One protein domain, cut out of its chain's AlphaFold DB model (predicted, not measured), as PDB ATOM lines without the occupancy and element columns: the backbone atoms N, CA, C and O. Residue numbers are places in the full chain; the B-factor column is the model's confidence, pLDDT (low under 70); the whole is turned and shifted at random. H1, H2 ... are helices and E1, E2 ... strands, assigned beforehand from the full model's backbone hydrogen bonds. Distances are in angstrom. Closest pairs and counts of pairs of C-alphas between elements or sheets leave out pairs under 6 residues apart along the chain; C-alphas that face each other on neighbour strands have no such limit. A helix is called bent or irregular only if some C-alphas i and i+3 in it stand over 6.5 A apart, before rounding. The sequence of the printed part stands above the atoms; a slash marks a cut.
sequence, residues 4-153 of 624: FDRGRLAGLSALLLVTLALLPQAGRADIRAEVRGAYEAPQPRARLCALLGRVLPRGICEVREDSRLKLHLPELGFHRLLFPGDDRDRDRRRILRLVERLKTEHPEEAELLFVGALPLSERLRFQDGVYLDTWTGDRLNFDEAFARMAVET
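This is residues 4 to 153 of the 624 residues of the protein "DUF3943 domain-containing protein" of Deltaproteobacteria bacterium (UniProt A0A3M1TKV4). A bundle of six helices, H1, H2, H3, H5, H6 and H7, set mostly aligned, is built in two halves that meet where H1 and H6 pack side by side. One half holds H1, H2 and H3, with the small hairpin E1 and E2 packed on H3; the other holds the H5 and H6 hairpin, with the hairpin E3 and E4 packed on H6 and H7. The short H4 packs on H1, near where the two halves meet. The printed part has 150 residues with seven named helices and four named strands, in the order H1 H2 H3 E1 E2 H4 H5 H6 E3 E4 H7, both two-stranded sheets being antiparallel and the class mostly helix. It is compact, with a radius of gyration of the C-alphas of 15.2 A, and rounded, spanning 43 by 36 by 32 A.

H1, residues 4 to 21, is the hub, touching four other helices. H2, residues 28 to 39, only just touches it, with 3 pairs of C-alphas within 8 A, the closest being Leu 20 and Arg 28 at 7.0 A; the two form a helical hairpin. H3, residues 44 to 55, touches H1 at a shallow tilt of 16 degrees, the same way, and the closest C-alphas are those of Leu 16 and Leu 52, 6.1 A apart. H2 and H3 form another helical hairpin, at a shallow tilt of 24 degrees, with the C-alphas of Ala 38 and Pro 44 closest at 5.3 A. E1, residues 61 to 63, and E2, residues 69 to 71, form an antiparallel hairpin with N 62 and O 70 within hydrogen-bond range at 2.9 A. The closest C-alphas of H3 and E1 are those of Cys 49 and Cys 61, 5.8 A apart. H4, residues 79 to 82, touches H1, with the C-alphas of Gly 11 and Leu 82 closest at 4.4 A. H5, residues 88 to 105, and H6, residues 107 to 120, form a helical hairpin at a shallow tilt of 12 degrees, opposite ways, with the C-alphas of Val 99 and Ala 110 closest at 4.6 A. H6 touches H1 at a shallow tilt of 8 degrees, opposite ways, with the C-alphas of Ala 14 and Gly 116 closest at 4.9 A. E3, residues 124 to 127, and E4, residues 130 to 133, form an antiparallel hairpin with N 125 and O 132 within hydrogen-bond range at 2.9 A. The closest C-alphas of E4 and H7, residues 142 to 152, are those of Tyr 131 and Ala 145, 6.3 A apart. Every O i to N i+4 pair is within hydrogen-bond range in H7, against 13 of 14 in H1, 7 of 8 in H2 and in H3, 12 of 14 in H5 and 8 of 10 in H6; H4 is too short for such a pair, and its one O i to N i+3 pair is not within range.

H1 begins at C-alpha 4, (277.823, 227.148, 193.309), and is 26.6 A long. H2 measures 17.1 A, H3 16.9 A and H7 15.4 A. H5 is 26.4 A long and only just irregular, with C-alphas 101 and 104 6.54 A apart; H6 is 20.2 A long and irregular, with C-alphas 116 and 119 7.2 A apart. H7 ends at C-alpha 152, (265.336, 240.107, 204.253).

The C-alphas of Arg 58 and Thr 136 are the two farthest apart, at 45.3 A. The printed part has no cut, and no link is long. The mean pLDDT of the printed part is 71.4, and 77 residues are under 70, among them residues 4 to 42 and 63 to 86.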
ATOM      1  N   PHE A   4     278.952 228.018 193.630       41.22
ATOM      2  CA  PHE A   4     277.823 227.148 193.309       41.22
ATOM      3  C   PHE A   4     277.920 225.759 193.973       41.22
ATOM      4  O   PHE A   4     276.927 225.230 194.470       41.22
ATOM      5  N   ASP A   5     279.128 225.192 194.081       49.56
ATOM      6  CA  ASP A   5     279.331 223.891 194.733       49.56
ATOM      7  C   ASP A   5     279.152 223.931 196.254       49.56
ATOM      8  O   ASP A   5     278.748 222.921 196.836       49.56
ATOM      9  N   ARG A   6     279.418 225.080 196.898       52.91
ATOM     10  CA  ARG A   6     279.239 225.257 198.352       52.91
ATOM     11  C   ARG A   6     277.764 225.283 198.751       52.91
ATOM     12  O   ARG A   6     277.408 224.647 199.737       52.91
ATOM     13  N   GLY A   7     276.907 225.941 197.964       51.31
ATOM     14  CA  GLY A   7     275.461 225.991 198.224       51.31
ATOM     15  C   GLY A   7     274.804 224.608 198.175       51.31
ATOM     16  O   GLY A   7     274.057 224.240 199.077       51.31
ATOM     17  N   ARG A   8     275.167 223.782 197.184       54.12
ATOM     18  CA  ARG A   8     274.662 222.399 197.068       54.12
ATOM     19  C   ARG A   8     275.132 221.484 198.203       54.12
ATOM     20  O   ARG A   8     274.407 220.577 198.597       54.12
ATOM     21  N   LEU A   9     276.339 221.710 198.727       54.69
ATOM     22  CA  LEU A   9     276.865 220.967 199.876       54.69
ATOM     23  C   LEU A   9     276.215 221.389 201.200       54.69
ATOM     24  O   LEU A   9     276.029 220.540 202.062       54.69
ATOM     25  N   ALA A  10     275.834 222.660 201.361       53.88
ATOM     26  CA  ALA A  10     275.059 223.123 202.516       53.88
ATOM     27  C   ALA A  10     273.661 222.480 202.566       53.88
ATOM     28  O   ALA A  10     273.256 221.973 203.611       53.88
ATOM     29  N   GLY A  11     272.972 222.402 201.420       55.53
ATOM     30  CA  GLY A  11     271.668 221.740 201.314       55.53
ATOM     31  C   GLY A  11     271.702 220.246 201.657       55.53
ATOM     32  O   GLY A  11     270.840 219.747 202.370       55.53
ATOM     33  N   LEU A  12     272.739 219.523 201.229       56.38
ATOM     34  CA  LEU A  12     272.912 218.099 201.552       56.38
ATOM     35  C   LEU A  12     273.059 217.818 203.048       56.38
ATOM     36  O   LEU A  12     272.570 216.803 203.543       56.38
ATOM     37  N   SER A  13     273.705 218.721 203.769       55.66
ATOM     38  CA  SER A  13     273.916 218.552 205.202       55.66
ATOM     39  C   SER A  13     272.718 218.975 206.010       55.66
ATOM     40  O   SER A  13     272.410 218.293 206.975       55.66
ATOM     41  N   ALA A  14     271.990 220.007 205.577       53.75
ATOM     42  CA  ALA A  14     270.683 220.324 206.138       53.75
ATOM     43  C   ALA A  14     269.732 219.119 206.032       53.75
ATOM     44  O   ALA A  14     269.048 218.794 206.996       53.75
ATOM     45  N   LEU A  15     269.752 218.383 204.912       56.78
ATOM     46  CA  LEU A  15     268.960 217.159 204.760       56.78
ATOM     47  C   LEU A  15     269.389 216.057 205.719       56.78
ATOM     48  O   LEU A  15     268.536 215.451 206.359       56.78
ATOM     49  N   LEU A  16     270.691 215.767 205.787       59.56
ATOM     50  CA  LEU A  16     271.230 214.744 206.679       59.56
ATOM     51  C   LEU A  16     270.872 215.083 208.127       59.56
ATOM     52  O   LEU A  16     270.391 214.234 208.859       59.56
ATOM     53  N   LEU A  17     270.990 216.345 208.502       56.16
ATOM     54  CA  LEU A  17     270.680 216.845 209.828       56.16
ATOM     55  C   LEU A  17     269.174 216.800 210.169       56.16
ATOM     56  O   LEU A  17     268.824 216.336 211.251       56.16
ATOM     57  N   VAL A  18     268.281 217.156 209.239       53.62
ATOM     58  CA  VAL A  18     266.819 216.985 209.396       53.62
ATOM     59  C   VAL A  18     266.431 215.506 209.464       53.62
ATOM     60  O   VAL A  18     265.600 215.108 210.271       53.62
ATOM     61  N   THR A  19     267.066 214.663 208.655       58.03
ATOM     62  CA  THR A  19     266.846 213.212 208.672       58.03
ATOM     63  C   THR A  19     267.272 212.598 210.012       58.03
ATOM     64  O   THR A  19     266.606 211.710 210.533       58.03
ATOM     65  N   LEU A  20     268.370 213.088 210.591       57.09
ATOM     66  CA  LEU A  20     268.903 212.630 211.876       57.09
ATOM     67  C   LEU A  20     268.086 213.107 213.073       57.09
ATOM     68  O   LEU A  20     268.031 212.420 214.092       57.09
ATOM     69  N   ALA A  21     267.435 214.259 212.955       50.78
ATOM     70  CA  ALA A  21     266.500 214.739 213.958       50.78
ATOM     71  C   ALA A  21     265.233 213.877 214.076       50.78
ATOM     72  O   ALA A  21     264.636 213.794 215.146       50.78
ATOM     73  N   LEU A  22     264.859 213.181 213.003       52.09
ATOM     74  CA  LEU A  22     263.724 212.258 212.992       52.09
ATOM     75  C   LEU A  22     264.070 210.866 213.566       52.09
ATOM     76  O   LEU A  22     263.186 210.019 213.680       52.09
ATOM     77  N   LEU A  23     265.331 210.616 213.954       55.00
ATOM     78  CA  LEU A  23     265.748 209.384 214.632       55.00
ATOM     79  C   LEU A  23     265.627 209.482 216.172       55.00
ATOM     80  O   LEU A  23     265.794 210.573 216.740       55.00
ATOM     81  N   PRO A  24     265.432 208.344 216.876       55.12
ATOM     82  CA  PRO A  24     265.493 208.264 218.339       55.12
ATOM     83  C   PRO A  24     266.804 208.835 218.913       55.12
ATOM     84  O   PRO A  24     267.853 208.754 218.278       55.12
ATOM     85  N   GLN A  25     266.769 209.391 220.132       50.88
ATOM     86  CA  GLN A  25     267.905 210.114 220.743       50.88
ATOM     87  C   GLN A  25     269.214 209.305 220.861       50.88
ATOM     88  O   GLN A  25     270.299 209.894 220.865       50.88
ATOM     89  N   ALA A  26     269.142 207.973 220.928       44.97
ATOM     90  CA  ALA A  26     270.309 207.101 221.005       44.97
ATOM     91  C   ALA A  26     271.054 207.057 219.653       44.97
ATOM     92  O   ALA A  26     270.707 206.279 218.770       44.97
ATOM     93  N   GLY A  27     272.070 207.914 219.489       57.47
ATOM     94  CA  GLY A  27     272.962 207.932 218.315       57.47
ATOM     95  C   GLY A  27     273.277 209.318 217.734       57.47
ATOM     96  O   GLY A  27     274.121 209.434 216.848       57.47
ATOM     97  N   ARG A  28     272.650 210.398 218.228       61.69
ATOM     98  CA  ARG A  28     272.794 211.750 217.642       61.69
ATOM     99  C   ARG A  28     274.211 212.349 217.758       61.69
ATOM    100  O   ARG A  28     274.606 213.125 216.888       61.69
ATOM    101  N   ALA A  29     274.976 212.011 218.801       58.81
ATOM    102  CA  ALA A  29     276.301 212.593 219.061       58.81
ATOM    103  C   ALA A  29     277.395 212.075 218.105       58.81
ATOM    104  O   ALA A  29     278.122 212.882 217.524       58.81
ATOM    105  N   ASP A  30     277.455 210.760 217.877       63.69
ATOM    106  CA  ASP A  30     278.440 210.139 216.976       63.69
ATOM    107  C   ASP A  30     278.234 210.578 215.525       63.69
ATOM    108  O   ASP A  30     279.186 210.866 214.797       63.69
ATOM    109  N   ILE A  31     276.976 210.738 215.112       61.44
ATOM    110  CA  ILE A  31     276.678 211.107 213.733       61.44
ATOM    111  C   ILE A  31     277.020 212.579 213.459       61.44
ATOM    112  O   ILE A  31     277.500 212.891 212.371       61.44
ATOM    113  N   ARG A  32     276.877 213.496 214.433       58.84
ATOM    114  CA  ARG A  32     277.335 214.897 214.280       58.84
ATOM    115  C   ARG A  32     278.840 214.974 213.979       58.84
ATOM    116  O   ARG A  32     279.248 215.785 213.144       58.84
ATOM    117  N   ALA A  33     279.650 214.129 214.618       66.75
ATOM    118  CA  ALA A  33     281.083 214.033 214.341       66.75
ATOM    119  C   ALA A  33     281.357 213.449 212.940       66.75
ATOM    120  O   ALA A  33     282.191 213.986 212.206       66.75
ATOM    121  N   GLU A  34     280.606 212.425 212.520       67.56
ATOM    122  CA  GLU A  34     280.711 211.853 211.169       67.56
ATOM    123  C   GLU A  34     280.288 212.834 210.057       67.56
ATOM    124  O   GLU A  34     280.946 212.894 209.018       67.56
ATOM    125  N   VAL A  35     279.243 213.650 210.265       63.16
ATOM    126  CA  VAL A  35     278.817 214.700 209.314       63.16
ATOM    127  C   VAL A  35     279.934 215.724 209.116       63.16
ATOM    128  O   VAL A  35     280.251 216.097 207.984       63.16
ATOM    129  N   ARG A  36     280.563 216.160 210.215       66.00
ATOM    130  CA  ARG A  36     281.691 217.097 210.175       66.00
ATOM    131  C   ARG A  36     282.884 216.486 209.429       66.00
ATOM    132  O   ARG A  36     283.409 217.113 208.513       66.00
ATOM    133  N   GLY A  37     283.226 215.230 209.716       67.56
ATOM    134  CA  GLY A  37     284.280 214.502 208.996       67.56
ATOM    135  C   GLY A  37     283.958 214.207 207.521       67.56
ATOM    136  O   GLY A  37     284.866 214.046 206.704       67.56
ATOM    137  N   ALA A  38     282.678 214.147 207.137       66.19
ATOM    138  CA  ALA A  38     282.265 214.004 205.741       66.19
ATOM    139  C   ALA A  38     282.489 215.293 204.936       66.19
ATOM    140  O   ALA A  38     282.849 215.209 203.764       66.19
ATOM    141  N   TYR A  39     282.333 216.467 205.555       55.84
ATOM    142  CA  TYR A  39     282.582 217.769 204.924       55.84
ATOM    143  C   TYR A  39     284.044 218.018 204.573       55.84
ATOM    144  O   TYR A  39     284.338 218.645 203.555       55.84
ATOM    145  N   GLU A  40     284.944 217.537 205.421       63.41
ATOM    146  CA  GLU A  40     286.388 217.730 205.284       63.41
ATOM    147  C   GLU A  40     287.026 216.707 204.325       63.41
ATOM    148  O   GLU A  40     288.201 216.812 203.978       63.41
ATOM    149  N   ALA A  41     286.257 215.716 203.862       69.94
ATOM    150  CA  ALA A  41     286.755 214.664 202.989       69.94
ATOM    151  C   ALA A  41     286.940 215.135 201.529       69.94
ATOM    152  O   ALA A  41     286.192 215.987 201.056       69.94
ATOM    153  N   PRO A  42     287.844 214.502 200.750       67.06
ATOM    154  CA  PRO A  42     288.080 214.844 199.339       67.06
ATOM    155  C   PRO A  42     286.850 214.690 198.426       67.06
ATOM    156  O   PRO A  42     286.782 215.299 197.360       67.06
ATOM    157  N   GLN A  43     285.873 213.871 198.834       72.06
ATOM    158  CA  GLN A  43     284.622 213.621 198.112       72.06
ATOM    159  C   GLN A  43     283.421 213.757 199.061       72.06
ATOM    160  O   GLN A  43     282.770 212.763 199.405       72.06
ATOM    161  N   PRO A  44     283.107 214.986 199.502       63.88
ATOM    162  CA  PRO A  44     282.162 215.202 200.592       63.88
ATOM    163  C   PRO A  44     280.749 214.740 200.218       63.88
ATOM    164  O   PRO A  44     280.046 214.164 201.037       63.88
ATOM    165  N   ARG A  45     280.366 214.868 198.939       60.94
ATOM    166  CA  ARG A  45     279.073 214.407 198.404       60.94
ATOM    167  C   ARG A  45     278.877 212.892 198.508       60.94
ATOM    168  O   ARG A  45     277.821 212.449 198.947       60.94
ATOM    169  N   ALA A  46     279.889 212.109 198.136       70.38
ATOM    170  CA  ALA A  46     279.823 210.650 198.199       70.38
ATOM    171  C   ALA A  46     279.761 210.161 199.653       70.38
ATOM    172  O   ALA A  46     278.955 209.290 199.973       70.38
ATOM    173  N   ARG A  47     280.540 210.781 200.553       70.62
ATOM    174  CA  ARG A  47     280.494 210.466 201.988       70.62
ATOM    175  C   ARG A  47     279.172 210.857 202.645       70.62
ATOM    176  O   ARG A  47     278.629 210.046 203.384       70.62
ATOM    177  N   LEU A  48     278.626 212.037 202.344       66.62
ATOM    178  CA  LEU A  48     277.306 212.460 202.833       66.62
ATOM    179  C   LEU A  48     276.194 211.520 202.351       66.62
ATOM    180  O   LEU A  48     275.323 211.156 203.134       66.62
ATOM    181  N   CYS A  49     276.248 211.071 201.095       67.62
ATOM    182  CA  CYS A  49     275.269 210.133 200.546       67.62
ATOM    183  C   CYS A  49     275.389 208.731 201.162       67.62
ATOM    184  O   CYS A  49     274.378 208.100 201.464       67.62
ATOM    185  N   ALA A  50     276.617 208.271 201.428       73.19
ATOM    186  CA  ALA A  50     276.864 207.029 202.157       73.19
ATOM    187  C   ALA A  50     276.368 207.103 203.612       73.19
ATOM    188  O   ALA A  50     275.794 206.133 204.100       73.19
ATOM    189  N   LEU A  51     276.538 208.249 204.284       71.00
ATOM    190  CA  LEU A  51     275.990 208.485 205.624       71.00
ATOM    191  C   LEU A  51     274.456 208.471 205.612       71.00
ATOM    192  O   LEU A  51     273.841 207.780 206.421       71.00
ATOM    193  N   LEU A  52     273.839 209.170 204.653       66.06
ATOM    194  CA  LEU A  52     272.387 209.173 204.446       66.06
ATOM    195  C   LEU A  52     271.853 207.755 204.205       66.06
ATOM    196  O   LEU A  52     270.836 207.383 204.778       66.06
ATOM    197  N   GLY A  53     272.559 206.941 203.415       66.69
ATOM    198  CA  GLY A  53     272.182 205.554 203.125       66.69
ATOM    199  C   GLY A  53     272.283 204.586 204.311       66.69
ATOM    200  O   GLY A  53     271.751 203.482 204.223       66.69
ATOM    201  N   ARG A  54     272.948 204.971 205.413       69.62
ATOM    202  CA  ARG A  54     272.926 204.206 206.678       69.62
ATOM    203  C   ARG A  54     271.666 204.476 207.497       69.62
ATOM    204  O   ARG A  54     271.278 203.638 208.301       69.62
ATOM    205  N   VAL A  55     271.072 205.650 207.309       62.69
ATOM    206  CA  VAL A  55     269.979 206.175 208.137       62.69
ATOM    207  C   VAL A  55     268.627 206.047 207.437       62.69
ATOM    208  O   VAL A  55     267.609 205.812 208.079       62.69
ATOM    209  N   LEU A  56     268.615 206.190 206.115       60.09
ATOM    210  CA  LEU A  56     267.423 206.140 205.281       60.09
ATOM    211  C   LEU A  56     267.347 204.814 204.505       60.09
ATOM    212  O   LEU A  56     268.388 204.241 204.173       60.09
ATOM    213  N   PRO A  57     266.136 204.334 204.160       63.75
ATOM    214  CA  PRO A  57     265.945 203.185 203.277       63.75
ATOM    215  C   PRO A  57     266.823 203.230 202.011       63.75
ATOM    216  O   PRO A  57     267.025 204.284 201.397       63.75
ATOM    217  N   ARG A  58     267.339 202.063 201.596       60.84
ATOM    218  CA  ARG A  58     268.188 201.926 200.397       60.84
ATOM    219  C   ARG A  58     267.491 202.518 199.163       60.84
ATOM    220  O   ARG A  58     266.330 202.220 198.910       60.84
ATOM    221  N   GLY A  59     268.224 203.317 198.381       60.09
ATOM    222  CA  GLY A  59     267.737 203.935 197.135       60.09
ATOM    223  C   GLY A  59     267.304 205.402 197.252       60.09
ATOM    224  O   GLY A  59     266.982 206.019 196.242       60.09
ATOM    225  N   ILE A  60     267.342 205.991 198.454       62.94
ATOM    226  CA  ILE A  60     266.949 207.393 198.671       62.94
ATOM    227  C   ILE A  60     268.031 208.387 198.244       62.94
ATOM    228  O   ILE A  60     267.716 209.549 198.037       62.94
ATOM    229  N   CYS A  61     269.284 207.972 198.078       60.16
ATOM    230  CA  CYS A  61     270.392 208.852 197.726       60.16
ATOM    231  C   CYS A  61     271.234 208.213 196.618       60.16
ATOM    232  O   CYS A  61     271.860 207.179 196.841       60.16
ATOM    233  N   GLU A  62     271.238 208.813 195.427       71.38
ATOM    234  CA  GLU A  62     272.020 208.365 194.271       71.38
ATOM    235  C   GLU A  62     273.005 209.468 193.859       71.38
ATOM    236  O   GLU A  62     272.619 210.618 193.634       71.38
ATOM    237  N   VAL A  63     274.293 209.135 193.756       63.22
ATOM    238  CA  VAL A  63     275.300 210.030 193.169       63.22
ATOM    239  C   VAL A  63     275.383 209.707 191.681       63.22
ATOM    240  O   VAL A  63     275.788 208.610 191.312       63.22
ATOM    241  N   ARG A  64     274.981 210.648 190.825       68.38
ATOM    242  CA  ARG A  64     275.100 210.517 189.368       68.38
ATOM    243  C   ARG A  64     276.550 210.686 188.919       68.38
ATOM    244  O   ARG A  64     277.344 211.337 189.599       68.38
ATOM    245  N   GLU A  65     276.870 210.152 187.741       67.12
ATOM    246  CA  GLU A  65     278.207 210.228 187.125       67.12
ATOM    247  C   GLU A  65     278.726 211.671 186.969       67.12
ATOM    248  O   GLU A  65     279.925 211.917 187.064       67.12
ATOM    249  N   ASP A  66     277.832 212.656 186.840       60.50
ATOM    250  CA  ASP A  66     278.165 214.085 186.781       60.50
ATOM    251  C   ASP A  66     278.368 214.740 188.164       60.50
ATOM    252  O   ASP A  66     278.367 215.968 188.298       60.50
ATOM    253  N   SER A  67     278.524 213.934 189.217       54.56
ATOM    254  CA  SER A  67     278.657 214.372 190.612       54.56
ATOM    255  C   SER A  67     277.448 215.152 191.153       54.56
ATOM    256  O   SER A  67     277.563 215.842 192.181       54.56
ATOM    257  N   ARG A  68     276.283 215.071 190.490       51.84
ATOM    258  CA  ARG A  68     275.008 215.563 191.029       51.84
ATOM    259  C   ARG A  68     274.357 214.492 191.883       51.84
ATOM    260  O   ARG A  68     274.447 213.301 191.619       51.84
ATOM    261  N   LEU A  69     273.684 214.946 192.927       51.34
ATOM    262  CA  LEU A  69     273.105 214.078 193.933       51.34
ATOM    263  C   LEU A  69     271.591 214.059 193.739       51.34
ATOM    264  O   LEU A  69     270.943 215.103 193.803       51.34
ATOM    265  N   LYS A  70     271.039 212.889 193.428       54.28
ATOM    266  CA  LYS A  70     269.612 212.674 193.210       54.28
ATOM    267  C   LYS A  70     269.058 211.946 194.422       54.28
ATOM    268  O   LYS A  70     269.285 210.758 194.612       54.28
ATOM    269  N   LEU A  71     268.349 212.684 195.264       56.59
ATOM    270  CA  LEU A  71     267.605 212.079 196.361       56.59
ATOM    271  C   LEU A  71     266.238 211.554 195.873       56.59
ATOM    272  O   LEU A  71     265.709 212.019 194.868       56.59
ATOM    273  N   HIS A  72     265.642 210.588 196.548       53.25
ATOM    274  CA  HIS A  72     264.310 210.070 196.240       53.25
ATOM    275  C   HIS A  72     263.498 210.091 197.538       53.25
ATOM    276  O   HIS A  72     263.466 209.116 198.273       53.25
ATOM    277  N   LEU A  73     262.881 211.235 197.849       58.25
ATOM    278  CA  LEU A  73     262.022 211.425 199.029       58.25
ATOM    279  C   LEU A  73     260.595 211.770 198.563       58.25
ATOM    280  O   LEU A  73     260.263 212.954 198.468       58.25
ATOM    281  N   PRO A  74     259.776 210.767 198.196       46.00
ATOM    282  CA  PRO A  74     258.475 210.999 197.569       46.00
ATOM    283  C   PRO A  74     257.415 211.568 198.525       46.00
ATOM    284  O   PRO A  74     256.550 212.306 198.069       46.00
ATOM    285  N   GLU A  75     257.498 211.308 199.834       44.38
ATOM    286  CA  GLU A  75     256.408 211.644 200.772       44.38
ATOM    287  C   GLU A  75     256.535 213.010 201.460       44.38
ATOM    288  O   GLU A  75     255.589 213.497 202.065       44.38
ATOM    289  N   LEU A  76     257.692 213.660 201.349       46.62
ATOM    290  CA  LEU A  76     258.031 214.795 202.208       46.62
ATOM    291  C   LEU A  76     258.185 216.121 201.435       46.62
ATOM    292  O   LEU A  76     258.227 217.193 202.028       46.62
ATOM    293  N   GLY A  77     258.273 216.102 200.099       47.72
ATOM    294  CA  GLY A  77     258.484 217.323 199.298       47.72
ATOM    295  C   GLY A  77     259.836 218.028 199.542       47.72
ATOM    296  O   GLY A  77     260.140 219.027 198.886       47.72
ATOM    297  N   PHE A  78     260.679 217.484 200.429       46.50
ATOM    298  CA  PHE A  78     261.963 218.040 200.873       46.50
ATOM    299  C   PHE A  78     263.000 218.191 199.758       46.50
ATOM    300  O   PHE A  78     263.877 219.045 199.847       46.50
ATOM    301  N   HIS A  79     262.880 217.435 198.666       43.75
ATOM    302  CA  HIS A  79     263.827 217.492 197.548       43.75
ATOM    303  C   HIS A  79     263.968 218.897 196.935       43.75
ATOM    304  O   HIS A  79     265.066 219.312 196.580       43.75
ATOM    305  N   ARG A  80     262.877 219.677 196.898       45.75
ATOM    306  CA  ARG A  80     262.889 221.068 196.407       45.75
ATOM    307  C   ARG A  80     263.393 222.096 197.426       45.75
ATOM    308  O   ARG A  80     263.653 223.220 197.031       45.75
ATOM    309  N   LEU A  81     263.497 221.751 198.710       49.34
ATOM    310  CA  LEU A  81     263.921 222.680 199.772       49.34
ATOM    311  C   LEU A  81     265.447 222.765 199.919       49.34
ATOM    312  O   LEU A  81     265.960 223.714 200.499       49.34
ATOM    313  N   LEU A  82     266.171 221.769 199.407       49.34
ATOM    314  CA  LEU A  82     267.603 221.571 199.674       49.34
ATOM    315  C   LEU A  82     268.479 221.930 198.477       49.34
ATOM    316  O   LEU A  82     269.673 222.188 198.612       49.34
ATOM    317  N   PHE A  83     267.869 221.973 197.301       54.69
ATOM    318  CA  PHE A  83     268.437 222.579 196.116       54.69
ATOM    319  C   PHE A  83     267.584 223.802 195.840       54.69
ATOM    320  O   PHE A  83     266.523 223.632 195.233       54.69
ATOM    321  N   PRO A  84     267.982 224.993 196.328       54.03
ATOM    322  CA  PRO A  84     267.238 226.188 195.994       54.03
ATOM    323  C   PRO A  84     267.109 226.247 194.470       54.03
ATOM    324  O   PRO A  84     268.084 226.008 193.746       54.03
ATOM    325  N   GLY A  85     265.884 226.445 193.999       56.75
ATOM    326  CA  GLY A  85     265.621 226.714 192.599       56.75
ATOM    327  C   GLY A  85     266.206 228.069 192.207       56.75
ATOM    328  O   GLY A  85     266.895 228.730 192.984       56.75
ATOM    329  N   ASP A  86     265.881 228.530 191.005       67.38
ATOM    330  CA  ASP A  86     266.350 229.839 190.531       67.38
ATOM    331  C   ASP A  86     265.762 231.022 191.344       67.38
ATOM    332  O   ASP A  86     266.204 232.158 191.200       67.38
ATOM    333  N   ASP A  87     264.794 230.765 192.236       78.31
ATOM    334  CA  ASP A  87     264.075 231.759 193.042       78.31
ATOM    335  C   ASP A  87     264.432 231.642 194.537       78.31
ATOM    336  O   ASP A  87     263.712 231.048 195.348       78.31
ATOM    337  N   ARG A  88     265.571 232.249 194.896       82.06
ATOM    338  CA  ARG A  88     266.129 232.312 196.260       82.06
ATOM    339  C   ARG A  88     265.110 232.770 197.311       82.06
ATOM    340  O   ARG A  88     265.104 232.252 198.429       82.06
ATOM    341  N   ASP A  89     264.237 233.715 196.964       80.31
ATOM    342  CA  ASP A  89     263.258 234.296 197.888       80.31
ATOM    343  C   ASP A  89     262.132 233.328 198.215       80.31
ATOM    344  O   ASP A  89     261.699 233.215 199.367       80.31
ATOM    345  N   ARG A  90     261.651 232.599 197.206       81.50
ATOM    346  CA  ARG A  90     260.630 231.567 197.393       81.50
ATOM    347  C   ARG A  90     261.121 230.459 198.308       81.50
ATOM    348  O   ARG A  90     260.364 230.029 199.182       81.50
ATOM    349  N   ASP A  91     262.358 230.014 198.124       82.69
ATOM    350  CA  ASP A  91     262.928 228.944 198.941       82.69
ATOM    351  C   ASP A  91     263.179 229.414 200.368       82.69
ATOM    352  O   ASP A  91     262.771 228.737 201.313       82.69
ATOM    353  N   ARG A  92     263.694 230.637 200.536       87.06
ATOM    354  CA  ARG A  92     263.806 231.283 201.846       87.06
ATOM    355  C   ARG A  92     262.454 231.359 202.565       87.06
ATOM    356  O   ARG A  92     262.358 230.880 203.688       87.06
ATOM    357  N   ARG A  93     261.380 231.845 201.921       83.88
ATOM    358  CA  ARG A  93     260.020 231.882 202.515       83.88
ATOM    359  C   ARG A  93     259.517 230.511 202.944       83.88
ATOM    360  O   ARG A  93     258.830 230.383 203.956       83.88
ATOM    361  N   ARG A  94     259.751 229.487 202.123       85.19
ATOM    362  CA  ARG A  94     259.304 228.123 202.434       85.19
ATOM    363  C   ARG A  94     260.041 227.573 203.645       85.19
ATOM    364  O   ARG A  94     259.390 227.009 204.519       85.19
ATOM    365  N   ILE A  95     261.356 227.774 203.699       86.12
ATOM    366  CA  ILE A  95     262.173 227.333 204.825       86.12
ATOM    367  C   ILE A  95     261.785 228.099 206.089       86.12
ATOM    368  O   ILE A  95     261.501 227.456 207.089       86.12
ATOM    369  N   LEU A  96     261.660 229.428 206.042       88.88
ATOM    370  CA  LEU A  96     261.276 230.222 207.215       88.88
ATOM    371  C   LEU A  96     259.906 229.821 207.779       88.88
ATOM    372  O   LEU A  96     259.772 229.683 208.985       88.88
ATOM    373  N   ARG A  97     258.908 229.531 206.930       87.81
ATOM    374  CA  ARG A  97     257.605 228.999 207.387       87.81
ATOM    375  C   ARG A  97     257.693 227.609 208.013       87.81
ATOM    376  O   ARG A  97     256.839 227.235 208.813       87.81
ATOM    377  N   LEU A  98     258.654 226.793 207.591       87.81
ATOM    378  CA  LEU A  98     258.885 225.488 208.198       87.81
ATOM    379  C   LEU A  98     259.620 225.636 209.534       87.81
ATOM    380  O   LEU A  98     259.195 225.025 210.506       87.81
ATOM    381  N   VAL A  99     260.643 226.493 209.589       88.81
ATOM    382  CA  VAL A  99     261.357 226.852 210.822       88.81
ATOM    383  C   VAL A  99     260.380 227.410 211.856       88.81
ATOM    384  O   VAL A  99     260.379 226.918 212.972       88.81
ATOM    385  N   GLU A 100     259.496 228.340 211.482       90.12
ATOM    386  CA  GLU A 100     258.506 228.931 212.398       90.12
ATOM    387  C   GLU A 100     257.586 227.877 213.025       90.12
ATOM    388  O   GLU A 100     257.370 227.880 214.230       90.12
ATOM    389  N   ARG A 101     257.088 226.924 212.224       88.81
ATOM    390  CA  ARG A 101     256.248 225.824 212.730       88.81
ATOM    391  C   ARG A 101     257.007 224.893 213.669       88.81
ATOM    392  O   ARG A 101     256.459 224.449 214.668       88.81
ATOM    393  N   LEU A 102     258.261 224.589 213.340       88.62
ATOM    394  CA  LEU A 102     259.099 223.717 214.159       88.62
ATOM    395  C   LEU A 102     259.590 224.418 215.424       88.62
ATOM    396  O   LEU A 102     259.866 223.752 216.408       88.62
ATOM    397  N   LYS A 103     259.683 225.745 215.436       89.44
ATOM    398  CA  LYS A 103     260.274 226.515 216.531       89.44
ATOM    399  C   LYS A 103     259.623 226.242 217.891       89.44
ATOM    400  O   LYS A 103     260.321 226.230 218.901       89.44
ATOM    401  N   THR A 104     258.313 226.006 217.916       87.12
ATOM    402  CA  THR A 104     257.556 225.704 219.141       87.12
ATOM    403  C   THR A 104     257.615 224.235 219.549       87.12
ATOM    404  O   THR A 104     257.674 223.942 220.739       87.12
ATOM    405  N   GLU A 105     257.584 223.310 218.589       89.06
ATOM    406  CA  GLU A 105     257.467 221.863 218.852       89.06
ATOM    407  C   GLU A 105     258.833 221.151 218.902       89.06
ATOM    408  O   GLU A 105     259.013 220.172 219.624       89.06
ATOM    409  N   HIS A 106     259.800 221.664 218.143       89.19
ATOM    410  CA  HIS A 106     261.069 221.041 217.765       89.19
ATOM    411  C   HIS A 106     262.168 222.114 217.547       89.19
ATOM    412  O   HIS A 106     262.619 222.341 216.416       89.19
ATOM    413  N   PRO A 107     262.582 222.845 218.602       87.44
ATOM    414  CA  PRO A 107     263.454 224.016 218.470       87.44
ATOM    415  C   PRO A 107     264.856 223.686 217.933       87.44
ATOM    416  O   PRO A 107     265.405 224.467 217.158       87.44
ATOM    417  N   GLU A 108     265.421 222.521 218.275       85.69
ATOM    418  CA  GLU A 108     266.728 222.093 217.752       85.69
ATOM    419  C   GLU A 108     266.665 221.841 216.240       85.69
ATOM    420  O   GLU A 108     267.566 222.214 215.491       85.69
ATOM    421  N   GLU A 109     265.580 221.227 215.774       86.00
ATOM    422  CA  GLU A 109     265.324 220.961 214.363       86.00
ATOM    423  C   GLU A 109     265.076 222.242 213.569       86.00
ATOM    424  O   GLU A 109     265.551 222.373 212.436       86.00
ATOM    425  N   ALA A 110     264.362 223.193 214.171       87.31
ATOM    426  CA  ALA A 110     264.130 224.515 213.611       87.31
ATOM    427  C   ALA A 110     265.452 225.269 213.406       87.31
ATOM    428  O   ALA A 110     265.707 225.775 212.309       87.31
ATOM    429  N   GLU A 111     266.320 225.290 214.424       90.00
ATOM    430  CA  GLU A 111     267.636 225.934 214.362       90.00
ATOM    431  C   GLU A 111     268.518 225.298 213.281       90.00
ATOM    432  O   GLU A 111     269.147 225.978 212.469       90.00
ATOM    433  N   LEU A 112     268.501 223.974 213.205       84.69
ATOM    434  CA  LEU A 112     269.288 223.202 212.258       84.69
ATOM    435  C   LEU A 112     268.867 223.431 210.803       84.69
ATOM    436  O   LEU A 112     269.707 223.640 209.919       84.69
ATOM    437  N   LEU A 113     267.555 223.437 210.561       85.81
ATOM    438  CA  LEU A 113     266.974 223.796 209.276       85.81
ATOM    439  C   LEU A 113     267.325 225.245 208.904       85.81
ATOM    440  O   LEU A 113     267.668 225.521 207.752       85.81
ATOM    441  N   PHE A 114     267.292 226.155 209.877       90.31
ATOM    442  CA  PHE A 114     267.645 227.556 209.687       90.31
ATOM    443  C   PHE A 114     269.127 227.760 209.345       90.31
ATOM    444  O   PHE A 114     269.430 228.503 208.413       90.31
ATOM    445  N   VAL A 115     270.056 227.050 209.999       88.25
ATOM    446  CA  VAL A 115     271.486 227.057 209.623       88.25
ATOM    447  C   VAL A 115     271.665 226.632 208.162       88.25
ATOM    448  O   VAL A 115     272.432 227.252 207.424       88.25
ATOM    449  N   GLY A 116     270.912 225.620 207.718       83.00
ATOM    450  CA  GLY A 116     270.872 225.199 206.316       83.00
ATOM    451  C   GLY A 116     270.352 226.274 205.355       83.00
ATOM    452  O   GLY A 116     270.750 226.302 204.191       83.00
ATOM    453  N   ALA A 117     269.503 227.178 205.846       88.62
ATOM    454  CA  ALA A 117     268.940 228.289 205.090       88.62
ATOM    455  C   ALA A 117     269.911 229.467 204.939       88.62
ATOM    456  O   ALA A 117     269.784 230.215 203.975       88.62
ATOM    457  N   LEU A 118     270.889 229.641 205.833       89.06
ATOM    458  CA  LEU A 118     271.774 230.818 205.863       89.06
ATOM    459  C   LEU A 118     272.455 231.196 204.537       89.06
ATOM    460  O   LEU A 118     272.607 232.391 204.301       89.06
ATOM    461  N   PRO A 119     272.821 230.273 203.623       89.38
ATOM    462  CA  PRO A 119     273.306 230.656 202.293       89.38
ATOM    463  C   PRO A 119     272.308 231.496 201.476       89.38
ATOM    464  O   PRO A 119     272.702 232.182 200.535       89.38
ATOM    465  N   LEU A 120     271.018 231.440 201.819       86.06
ATOM    466  CA  LEU A 120     269.954 232.253 201.235       86.06
ATOM    467  C   LEU A 120     269.853 233.640 201.877       86.06
ATOM    468  O   LEU A 120     269.205 234.497 201.287       86.06
ATOM    469  N   SER A 121     270.496 233.892 203.016       88.94
ATOM    470  CA  SER A 121     270.578 235.223 203.622       88.94
ATOM    471  C   SER A 121     271.716 236.040 203.006       88.94
ATOM    472  O   SER A 121     272.759 235.507 202.621       88.94
ATOM    473  N   GLU A 122     271.501 237.342 202.846       86.12
ATOM    474  CA  GLU A 122     272.536 238.295 202.414       86.12
ATOM    475  C   GLU A 122     273.311 238.893 203.583       86.12
ATOM    476  O   GLU A 122     274.386 239.467 203.386       86.12
ATOM    477  N   ARG A 123     272.769 238.755 204.794       88.44
ATOM    478  CA  ARG A 123     273.285 239.407 205.993       88.44
ATOM    479  C   ARG A 123     273.867 238.417 206.972       88.44
ATOM    480  O   ARG A 123     274.840 238.746 207.634       88.44
ATOM    481  N   LEU A 124     273.320 237.219 207.074       93.12
ATOM    482  CA  LEU A 124     273.643 236.302 208.152       93.12
ATOM    483  C   LEU A 124     274.720 235.301 207.758       93.12
ATOM    484  O   LEU A 124     274.744 234.751 206.656       93.12
ATOM    485  N   ARG A 125     275.603 235.022 208.711       93.31
ATOM    486  CA  ARG A 125     276.542 233.901 208.679       93.31
ATOM    487  C   ARG A 125     276.479 233.155 209.997       93.31
ATOM    488  O   ARG A 125     276.158 233.743 211.018       93.31
ATOM    489  N   PHE A 126     276.819 231.875 209.976       92.62
ATOM    490  CA  PHE A 126     277.026 231.094 211.190       92.62
ATOM    491  C   PHE A 126     278.500 230.745 211.290       92.62
ATOM    492  O   PHE A 126     279.056 230.130 210.377       92.62
ATOM    493  N   GLN A 127     279.136 231.199 212.362       91.56
ATOM    494  CA  GLN A 127     280.563 231.038 212.590       91.56
ATOM    495  C   GLN A 127     280.801 230.774 214.077       91.56
ATOM    496  O   GLN A 127     280.250 231.467 214.927       91.56
ATOM    497  N   ASP A 128     281.606 229.755 214.379       90.31
ATOM    498  CA  ASP A 128     282.016 229.403 215.746       90.31
ATOM    499  C   ASP A 128     280.834 229.230 216.721       90.31
ATOM    500  O   ASP A 128     280.892 229.620 217.885       90.31
ATOM    501  N   GLY A 129     279.734 228.648 216.227       88.25
ATOM    502  CA  GLY A 129     278.520 228.401 217.011       88.25
ATOM    503  C   GLY A 129     277.638 229.632 217.235       88.25
ATOM    504  O   GLY A 129     276.728 229.567 218.053       88.25
ATOM    505  N   VAL A 130     277.895 230.747 216.544       92.75
ATOM    506  CA  VAL A 130     277.140 231.996 216.698       92.75
ATOM    507  C   VAL A 130     276.657 232.520 215.348       92.75
ATOM    508  O   VAL A 130     277.371 232.459 214.344       92.75
ATOM    509  N   TYR A 131     275.440 233.068 215.327       94.94
ATOM    510  CA  TYR A 131     274.925 233.812 214.184       94.94
ATOM    511  C   TYR A 131     275.516 235.218 214.175       94.94
ATOM    512  O   TYR A 131     275.478 235.933 215.173       94.94
ATOM    513  N   LEU A 132     276.067 235.621 213.042       93.69
ATOM    514  CA  LEU A 132     276.651 236.932 212.830       93.69
ATOM    515  C   LEU A 132     275.851 237.657 211.758       93.69
ATOM    516  O   LEU A 132     275.755 237.178 210.626       93.69
ATOM    517  N   ASP A 133     275.331 238.834 212.090       90.75
ATOM    518  CA  ASP A 133     274.898 239.788 211.076       90.75
ATOM    519  C   ASP A 133     276.156 240.420 210.478       90.75
ATOM    520  O   ASP A 133     276.776 241.300 211.058       90.75
ATOM    521  N   THR A 134     276.569 239.964 209.301       88.00
ATOM    522  CA  THR A 134     277.711 240.518 208.560       88.00
ATOM    523  C   THR A 134     277.542 241.993 208.236       88.00
ATOM    524  O   THR A 134     278.535 242.682 207.980       88.00
ATOM    525  N   TRP A 135     276.303 242.494 208.251       81.00
ATOM    526  CA  TRP A 135     276.052 243.892 208.003       81.00
ATOM    527  C   TRP A 135     276.387 244.728 209.214       81.00
ATOM    528  O   TRP A 135     277.127 245.691 209.054       81.00
ATOM    529  N   THR A 136     275.925 244.346 210.406       80.62
ATOM    530  CA  THR A 136     276.112 245.113 211.651       80.62
ATOM    531  C   THR A 136     277.300 244.657 212.505       80.62
ATOM    532  O   THR A 136     277.758 245.422 213.346       80.62
ATOM    533  N   GLY A 137     277.836 243.465 212.255       84.56
ATOM    534  CA  GLY A 137     278.808 242.780 213.111       84.56
ATOM    535  C   GLY A 137     278.187 242.154 214.365       84.56
ATOM    536  O   GLY A 137     278.912 241.596 215.185       84.56
ATOM    537  N   ASP A 138     276.865 242.248 214.528       87.19
ATOM    538  CA  ASP A 138     276.191 241.797 215.739       87.19
ATOM    539  C   ASP A 138     276.240 240.276 215.862       87.19
ATOM    540  O   ASP A 138     275.963 239.540 214.910       87.19
ATOM    541  N   ARG A 139     276.536 239.815 217.079       92.56
ATOM    542  CA  ARG A 139     276.283 238.437 217.496       92.56
ATOM    543  C   ARG A 139     274.799 238.322 217.813       92.56
ATOM    544  O   ARG A 139     274.283 239.103 218.612       92.56
ATOM    545  N   LEU A 140     274.148 237.374 217.162       92.25
ATOM    546  CA  LEU A 140     272.724 237.120 217.268       92.25
ATOM    547  C   LEU A 140     272.496 235.738 217.874       92.25
ATOM    548  O   LEU A 140     273.242 234.789 217.603       92.25
ATOM    549  N   ASN A 141     271.447 235.621 218.678       93.44
ATOM    550  CA  ASN A 141     270.873 234.316 218.993       93.44
ATOM    551  C   ASN A 141     270.019 233.802 217.813       93.44
ATOM    552  O   ASN A 141     269.834 234.496 216.809       93.44
ATOM    553  N   PHE A 142     269.516 232.570 217.922       92.69
ATOM    554  CA  PHE A 142     268.693 231.952 216.882       92.69
ATOM    555  C   PHE A 142     267.449 232.786 216.537       92.69
ATOM    556  O   PHE A 142     267.179 233.006 215.358       92.69
ATOM    557  N   ASP A 143     266.738 233.314 217.533       89.44
ATOM    558  CA  ASP A 143     265.517 234.101 217.329       89.44
ATOM    559  C   ASP A 143     265.786 235.417 216.606       89.44
ATOM    560  O   ASP A 143     265.076 235.771 215.664       89.44
ATOM    561  N   GLU A 144     266.837 236.127 217.016       89.81
ATOM    562  CA  GLU A 144     267.276 237.366 216.385       89.81
ATOM    563  C   GLU A 144     267.721 237.115 214.941       89.81
ATOM    564  O   GLU A 144     267.358 237.876 214.045       89.81
ATOM    565  N   ALA A 145     268.481 236.043 214.693       90.81
ATOM    566  CA  ALA A 145     268.925 235.670 213.356       90.81
ATOM    567  C   ALA A 145     267.739 235.269 212.469       90.81
ATOM    568  O   ALA A 145     267.629 235.731 211.332       90.81
ATOM    569  N   PHE A 146     266.814 234.467 212.992       90.69
ATOM    570  CA  PHE A 146     265.592 234.090 212.298       90.69
ATOM    571  C   PHE A 146     264.752 235.317 211.928       90.69
ATOM    572  O   PHE A 146     264.408 235.493 210.757       90.69
ATOM    573  N   ALA A 147     264.509 236.212 212.891       86.25
ATOM    574  CA  ALA A 147     263.809 237.469 212.656       86.25
ATOM    575  C   ALA A 147     264.527 238.312 211.594       86.25
ATOM    576  O   ALA A 147     263.887 238.841 210.688       86.25
ATOM    577  N   ARG A 148     265.866 238.378 211.641       86.50
ATOM    578  CA  ARG A 148     266.685 239.110 210.667       86.50
ATOM    579  C   ARG A 148     266.510 238.580 209.249       86.50
ATOM    580  O   ARG A 148     266.304 239.366 208.327       86.50
ATOM    581  N   MET A 149     266.538 237.261 209.085       88.38
ATOM    582  CA  MET A 149     266.346 236.611 207.791       88.38
ATOM    583  C   MET A 149     264.912 236.753 207.276       88.38
ATOM    584  O   MET A 149     264.705 236.882 206.067       88.38
ATOM    585  N   ALA A 150     263.927 236.754 208.178       83.19
ATOM    586  CA  ALA A 150     262.540 237.030 207.831       83.19
ATOM    587  C   ALA A 150     262.386 238.435 207.232       83.19
ATOM    588  O   ALA A 150     261.756 238.557 206.188       83.19
ATOM    589  N   VAL A 151     263.061 239.452 207.790       77.19
ATOM    590  CA  VAL A 151     263.052 240.828 207.240       77.19
ATOM    591  C   VAL A 151     263.642 240.889 205.833       77.19
ATOM    592  O   VAL A 151     263.187 241.661 204.993       77.19
ATOM    593  N   GLU A 152     264.691 240.108 205.569       77.88
ATOM    594  CA  GLU A 152     265.336 240.107 204.253       77.88
ATOM    595  C   GLU A 152     264.453 239.502 203.165       77.88
ATOM    596  O   GLU A 152     264.753 239.661 201.982       77.88
ATOM    597  N   THR A 153     263.425 238.754 203.556       71.81
ATOM    598  CA  THR A 153     262.555 238.042 202.639       71.81
ATOM    599  C   THR A 153     261.505 238.999 202.101       71.81
ATOM    600  O   THR A 153     260.675 239.447 202.886       71.81
TER     601      THR A 153